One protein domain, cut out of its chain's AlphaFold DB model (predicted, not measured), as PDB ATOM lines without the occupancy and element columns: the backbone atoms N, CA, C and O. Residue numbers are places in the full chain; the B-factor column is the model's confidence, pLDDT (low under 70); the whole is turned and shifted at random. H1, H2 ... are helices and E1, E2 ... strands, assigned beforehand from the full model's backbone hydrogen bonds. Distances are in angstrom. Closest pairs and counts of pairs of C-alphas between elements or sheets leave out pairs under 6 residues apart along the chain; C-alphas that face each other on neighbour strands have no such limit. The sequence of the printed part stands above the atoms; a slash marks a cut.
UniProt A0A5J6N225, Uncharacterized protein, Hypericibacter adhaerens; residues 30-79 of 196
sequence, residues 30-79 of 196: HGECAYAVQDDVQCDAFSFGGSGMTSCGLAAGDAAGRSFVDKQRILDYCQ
ATOM      1  N   HIS A  30      38.306 -25.411  35.115       86.12
ATOM      2  CA  HIS A  30      39.125 -24.208  34.966       86.12
ATOM      3  C   HIS A  30      38.818 -23.166  36.040       86.12
ATOM      4  O   HIS A  30      39.733 -22.722  36.722       86.12
ATOM      5  N   GLY A  31      37.544 -22.818  36.246       80.38
ATOM      6  CA  GLY A  31      37.168 -21.766  37.197       80.38
ATOM      7  C   GLY A  31      37.571 -22.064  38.646       80.38
ATOM      8  O   GLY A  31      38.041 -21.174  39.349       80.38
ATOM      9  N   GLU A  32      37.426 -23.314  39.086       81.00
ATOM     10  CA  GLU A  32      37.743 -23.742  40.457       81.00
ATOM     11  C   GLU A  32      39.245 -23.989  40.674       81.00
ATOM     12  O   GLU A  32      39.792 -23.611  41.710       81.00
ATOM     13  N   CYS A  33      39.941 -24.562  39.690       86.19
ATOM     14  CA  CYS A  33      41.360 -24.897  39.807       86.19
ATOM     15  C   CYS A  33      42.302 -23.741  39.455       86.19
ATOM     16  O   CYS A  33      43.423 -23.719  39.962       86.19
ATOM     17  N   ALA A  34      41.865 -22.759  38.657       84.62
ATOM     18  CA  ALA A  34      42.703 -21.620  38.271       84.62
ATOM     19  C   ALA A  34      43.230 -20.824  39.469       84.62
ATOM     20  O   ALA A  34      44.336 -20.289  39.413       84.62
ATOM     21  N   TYR A  35      42.452 -20.764  40.553       78.12
ATOM     22  CA  TYR A  35      42.852 -20.112  41.796       78.12
ATOM     23  C   TYR A  35      43.557 -21.070  42.763       78.12
ATOM     24  O   TYR A  35      44.526 -20.678  43.402       78.12
ATOM     25  N   ALA A  36      43.113 -22.326  42.860       79.38
ATOM     26  CA  ALA A  36      43.624 -23.275  43.853       79.38
ATOM     27  C   ALA A  36      45.018 -23.852  43.534       79.38
ATOM     28  O   ALA A  36      45.686 -24.354  44.434       79.38
ATOM     29  N   VAL A  37      45.452 -23.801  42.268       81.25
ATOM     30  CA  VAL A  37      46.758 -24.328  41.817       81.25
ATOM     31  C   VAL A  37      47.833 -23.230  41.738       81.25
ATOM     32  O   VAL A  37      48.978 -23.515  41.405       81.25
ATOM     33  N   GLN A  38      47.506 -21.973  42.069       73.44
ATOM     34  CA  GLN A  38      48.511 -20.909  42.157       73.44
ATOM     35  C   GLN A  38      49.509 -21.189  43.287       73.44
ATOM     36  O   GLN A  38      49.135 -21.667  44.364       73.44
ATOM     37  N   ASP A  39      50.783 -20.878  43.037       65.69
ATOM     38  CA  ASP A  39      51.839 -21.035  44.031       65.69
ATOM     39  C   ASP A  39      51.488 -20.231  45.294       65.69
ATOM     40  O   ASP A  39      51.203 -19.038  45.229       65.69
ATOM     41  N   ASP A  40      51.502 -20.918  46.440       66.00
ATOM     42  CA  ASP A  40      51.226 -20.381  47.783       66.00
ATOM     43  C   ASP A  40      49.753 -20.084  48.144       66.00
ATOM     44  O   ASP A  40      49.465 -19.335  49.081       66.00
ATOM     45  N   VAL A  41      48.795 -20.713  47.453       71.69
ATOM     46  CA  VAL A  41      47.369 -20.647  47.822       71.69
ATOM     47  C   VAL A  41      46.963 -21.812  48.740       71.69
ATOM     48  O   VAL A  41      47.232 -22.981  48.455       71.69
ATOM     49  N   GLN A  42      46.280 -21.502  49.848       76.75
ATOM     50  CA  GLN A  42      45.606 -22.472  50.720       76.75
ATOM     51  C   GLN A  42      44.087 -22.303  50.629       76.75
ATOM     52  O   GLN A  42      43.580 -21.184  50.583       76.75
ATOM     53  N   CYS A  43      43.356 -23.420  50.604       76.19
ATOM     54  CA  CYS A  43      41.898 -23.422  50.501       76.19
ATOM     55  C   CYS A  43      41.243 -23.864  51.816       76.19
ATOM     56  O   CYS A  43      41.449 -24.989  52.273       76.19
ATOM     57  N   ASP A  44      40.400 -22.998  52.375       77.19
ATOM     58  CA  ASP A  44      39.535 -23.308  53.519       77.19
ATOM     59  C   ASP A  44      38.352 -24.195  53.102       77.19
ATOM     60  O   ASP A  44      37.853 -24.996  53.890       77.19
ATOM     61  N   ALA A  45      37.915 -24.077  51.845       77.88
ATOM     62  CA  ALA A  45      36.883 -24.907  51.239       77.88
ATOM     63  C   ALA A  45      37.131 -25.044  49.733       77.88
ATOM     64  O   ALA A  45      37.497 -24.080  49.058       77.88
ATOM     65  N   PHE A  46      36.911 -26.247  49.202       80.38
ATOM     66  CA  PHE A  46      37.049 -26.552  47.782       80.38
ATOM     67  C   PHE A  46      35.890 -27.443  47.331       80.38
ATOM     68  O   PHE A  46      35.597 -28.461  47.965       80.38
ATOM     69  N   SER A  47      35.223 -27.052  46.248       78.38
ATOM     70  CA  SER A  47      34.160 -27.840  45.628       78.38
ATOM     71  C   SER A  47      34.767 -28.833  44.643       78.38
ATOM     72  O   SER A  47      35.533 -28.448  43.771       78.38
ATOM     73  N   PHE A  48      34.436 -30.119  44.771       82.12
ATOM     74  CA  PHE A  48      34.844 -31.132  43.798       82.12
ATOM     75  C   PHE A  48      33.693 -31.382  42.822       82.12
ATOM     76  O   PHE A  48      32.715 -32.040  43.179       82.12
ATOM     77  N   GLY A  49      33.816 -30.885  41.592       69.62
ATOM     78  CA  GLY A  49      32.889 -31.195  40.501       69.62
ATOM     79  C   GLY A  49      31.541 -30.480  40.588       69.62
ATOM     80  O   GLY A  49      30.524 -31.065  40.216       69.62
ATOM     81  N   GLY A  50      31.499 -29.236  41.076       64.50
ATOM     82  CA  GLY A  50      30.242 -28.492  41.191       64.50
ATOM     83  C   GLY A  50      30.404 -27.005  41.495       64.50
ATOM     84  O   GLY A  50      31.478 -26.547  41.863       64.50
ATOM     85  N   SER A  51      29.299 -26.262  41.412       57.38
ATOM     86  CA  SER A  51      29.181 -24.816  41.676       57.38
ATOM     87  C   SER A  51      29.167 -24.451  43.172       57.38
ATOM     88  O   SER A  51      28.478 -23.526  43.603       57.38
ATOM     89  N   GLY A  52      29.912 -25.202  43.987       62.91
ATOM     90  CA  GLY A  52      30.159 -24.862  45.383       62.91
ATOM     91  C   GLY A  52      31.077 -23.644  45.504       62.91
ATOM     92  O   GLY A  52      31.817 -23.305  44.584       62.91
ATOM     93  N   MET A  53      31.023 -22.968  46.651       63.78
ATOM     94  CA  MET A  53      31.886 -21.817  46.904       63.78
ATOM     95  C   MET A  53      33.307 -22.311  47.216       63.78
ATOM     96  O   MET A  53      33.523 -22.995  48.216       63.78
ATOM     97  N   THR A  54      34.259 -21.983  46.345       73.44
ATOM     98  CA  THR A  54      35.689 -22.230  46.563       73.44
ATOM     99  C   THR A  54      36.274 -21.033  47.303       73.44
ATOM    100  O   THR A  54      36.230 -19.913  46.796       73.44
ATOM    101  N   SER A  55      36.794 -21.250  48.512       76.62
ATOM    102  CA  SER A  55      37.428 -20.205  49.319       76.62
ATOM    103  C   SER A  55      38.906 -20.524  49.483       76.62
ATOM    104  O   SER A  55      39.285 -21.348  50.318       76.62
ATOM    105  N   CYS A  56      39.726 -19.874  48.664       76.56
ATOM    106  CA  CYS A  56      41.173 -19.985  48.721       76.56
ATOM    107  C   CYS A  56      41.806 -18.603  48.898       76.56
ATOM    108  O   CYS A  56      41.337 -17.623  48.317       76.56
ATOM    109  N   GLY A  57      42.856 -18.526  49.710       71.19
ATOM    110  CA  GLY A  57      43.612 -17.309  49.982       71.19
ATOM    111  C   GLY A  57      45.113 -17.556  49.880       71.19
ATOM    112  O   GLY A  57      45.573 -18.691  50.012       71.19
ATOM    113  N   LEU A  58      45.877 -16.490  49.640       67.50
ATOM    114  CA  LEU A  58      47.334 -16.534  49.776       67.50
ATOM    115  C   LEU A  58      47.682 -16.917  51.217       67.50
ATOM    116  O   LEU A  58      47.014 -16.449  52.145       67.50
ATOM    117  N   ALA A  59      48.716 -17.734  51.404       64.19
ATOM    118  CA  ALA A  59      49.204 -18.153  52.712       64.19
ATOM    119  C   ALA A  59      49.845 -16.974  53.476       64.19
ATOM    120  O   ALA A  59      51.051 -16.899  53.694       64.19
ATOM    121  N   ALA A  60      49.038 -16.003  53.898       53.03
ATOM    122  CA  ALA A  60      49.486 -14.918  54.752       53.03
ATOM    123  C   ALA A  60      49.594 -15.436  56.192       53.03
ATOM    124  O   ALA A  60      48.632 -15.363  56.947       53.03
ATOM    125  N   GLY A  61      50.773 -15.960  56.540       55.97
ATOM    126  CA  GLY A  61      51.228 -16.168  57.916       55.97
ATOM    127  C   GLY A  61      50.245 -16.915  58.816       55.97
ATOM    128  O   GLY A  61      49.491 -16.290  59.553       55.97
ATOM    129  N   ASP A  62      50.313 -18.246  58.772       53.34
ATOM    130  CA  ASP A  62      49.811 -19.209  59.758       53.34
ATOM    131  C   ASP A  62      49.033 -18.627  60.958       53.34
ATOM    132  O   ASP A  62      49.578 -18.398  62.041       53.34
ATOM    133  N   ALA A  63      47.707 -18.548  60.832       51.19
ATOM    134  CA  ALA A  63      46.861 -18.884  61.970       51.19
ATOM    135  C   ALA A  63      46.826 -20.415  62.047       51.19
ATOM    136  O   ALA A  63      46.004 -21.073  61.410       51.19
ATOM    137  N   ALA A  64      47.797 -20.972  62.770       46.28
ATOM    138  CA  ALA A  64      48.010 -22.401  62.928       46.28
ATOM    139  C   ALA A  64      46.694 -23.181  63.118       46.28
ATOM    140  O   ALA A  64      45.993 -23.028  64.121       46.28
ATOM    141  N   GLY A  65      46.416 -24.085  62.176       48.59
ATOM    142  CA  GLY A  65      45.738 -25.334  62.508       48.59
ATOM    143  C   GLY A  65      44.441 -25.679  61.791       48.59
ATOM    144  O   GLY A  65      43.817 -26.644  62.227       48.59
ATOM    145  N   ARG A  66      44.007 -24.986  60.728       53.16
ATOM    146  CA  ARG A  66      42.839 -25.459  59.957       53.16
ATOM    147  C   ARG A  66      42.964 -25.256  58.444       53.16
ATOM    148  O   ARG A  66      42.346 -24.357  57.901       53.16
ATOM    149  N   SER A  67      43.681 -26.148  57.756       52.69
ATOM    150  CA  SER A  67      43.354 -26.452  56.358       52.69
ATOM    151  C   SER A  67      42.295 -27.556  56.362       52.69
ATOM    152  O   SER A  67      42.535 -28.675  56.816       52.69
ATOM    153  N   PHE A  68      41.074 -27.245  55.934       59.97
ATOM    154  CA  PHE A  68      39.984 -28.230  55.928       59.97
ATOM    155  C   PHE A  68      39.954 -29.090  54.654       59.97
ATOM    156  O   PHE A  68      39.119 -29.988  54.537       59.97
ATOM    157  N   VAL A  69      40.883 -28.865  53.717       69.69
ATOM    158  CA  VAL A  69      41.006 -29.638  52.479       69.69
ATOM    159  C   VAL A  69      42.465 -30.030  52.241       69.69
ATOM    160  O   VAL A  69      43.369 -29.202  52.302       69.69
ATOM    161  N   ASP A  70      42.690 -31.316  51.968       79.44
ATOM    162  CA  ASP A  70      44.004 -31.871  51.645       79.44
ATOM    163  C   ASP A  70      44.532 -31.284  50.323       79.44
ATOM    164  O   ASP A  70      43.921 -31.460  49.264       79.44
ATOM    165  N   LYS A  71      45.686 -30.602  50.385       79.31
ATOM    166  CA  LYS A  71      46.357 -30.004  49.222       79.31
ATOM    167  C   LYS A  71      46.618 -31.036  48.127       79.31
ATOM    168  O   LYS A  71      46.399 -30.733  46.957       79.31
ATOM    169  N   GLN A  72      47.045 -32.248  48.483       84.56
ATOM    170  CA  GLN A  72      47.334 -33.285  47.494       84.56
ATOM    171  C   GLN A  72      46.062 -33.700  46.760       84.56
ATOM    172  O   GLN A  72      46.054 -33.809  45.539       84.56
ATOM    173  N   ARG A  73      44.952 -33.823  47.491       85.81
ATOM    174  CA  ARG A  73      43.646 -34.143  46.909       85.81
ATOM    175  C   ARG A  73      43.157 -33.067  45.934       85.81
ATOM    176  O   ARG A  73      42.542 -33.408  44.925       85.81
ATOM    177  N   ILE A  74      43.415 -31.787  46.220       83.06
ATOM    178  CA  ILE A  74      43.116 -30.681  45.294       83.06
ATOM    179  C   ILE A  74      43.988 -30.794  44.043       83.06
ATOM    180  O   ILE A  74      43.459 -30.744  42.937       83.06
ATOM    181  N   LEU A  75      45.301 -30.988  44.203       86.56
ATOM    182  CA  LEU A  75      46.229 -31.125  43.075       86.56
ATOM    183  C   LEU A  75      45.857 -32.306  42.174       86.56
ATOM    184  O   LEU A  75      45.827 -32.152  40.955       86.56
ATOM    185  N   ASP A  76      45.509 -33.451  42.763       89.69
ATOM    186  CA  ASP A  76      45.079 -34.646  42.035       89.69
ATOM    187  C   ASP A  76      43.773 -34.396  41.268       89.69
ATOM    188  O   ASP A  76      43.654 -34.752  40.094       89.69
ATOM    189  N   TYR A  77      42.798 -33.729  41.891       88.31
ATOM    190  CA  TYR A  77      41.558 -33.350  41.216       88.31
ATOM    191  C   TYR A  77      41.798 -32.358  40.074       88.31
ATOM    192  O   TYR A  77      41.226 -32.510  38.989       88.31
ATOM    193  N   CYS A  78      42.660 -31.369  40.296       88.50
ATOM    194  CA  CYS A  78      42.962 -30.327  39.330       88.50
ATOM    195  C   CYS A  78      43.883 -30.790  38.200       88.50
ATOM    196  O   CYS A  78      44.147 -30.011  37.298       88.50
ATOM    197  N   GLN A  79      44.331 -32.044  38.145       90.94
ATOM    198  CA  GLN A  79      45.092 -32.521  36.988       90.94
ATOM    199  C   GLN A  79      44.348 -32.247  35.663       90.94
ATOM    200  O   GLN A  79      43.169 -32.593  35.500       90.94
TER     201      GLN A  79
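Overview. This is residues 30 to 79 of the 196 residues of an uncharacterized protein of Hypericibacter adhaerens (UniProt A0A5J6N225). A short strand hairpin, E1 and E2, has the end of helix H1 near both strands, and H2 is beside H1, running the opposite way. Loops lie at both ends of the long axis, with Gly 50 in one and Gly 61 in the other. The 50 printed residues hold H1, E1, E2 and H2 in that order, mixed, with under half in named elements. The whole is compact, with a radius of gyration of the C-alphas of 10.4 A, and only just elongated, spanning 28 by 19 by 16 A.

Arrangement. H1, residues 30 to 36, comes closest to E2, residues 55 to 58, at the C-alphas of Ala 36 and Cys 56, 6.4 A apart. E1, residues 41 to 45, and E2 form an antiparallel hairpin at 156 degrees; N 42 and O 57 are within hydrogen-bond range at 2.9 A. H1 and H2, residues 71 to 77, are close but not clearly touching: the closest C-alphas, of Ala 36 and Ile 74, are 7.6 A apart, at a shallow tilt of 16 degrees, opposite ways. In H2 every O i to N i+4 pair is within hydrogen-bond range, in H1 1 of 3, beside 2 of 4 O i to N i+3 pairs.

Along the chain. H1 begins at C-alpha 30 (39.125, -24.208, 34.966); E1 is 11.8 A long, E2 10.6 A. H2 ends at C-alpha 77 (41.558, -33.350, 41.216).

Size, cuts and confidence. The printed part has no cut. The link from E2 to H2 is long. Residues 39 to 40, 49 to 53 and 58 to 69 are under pLDDT 70.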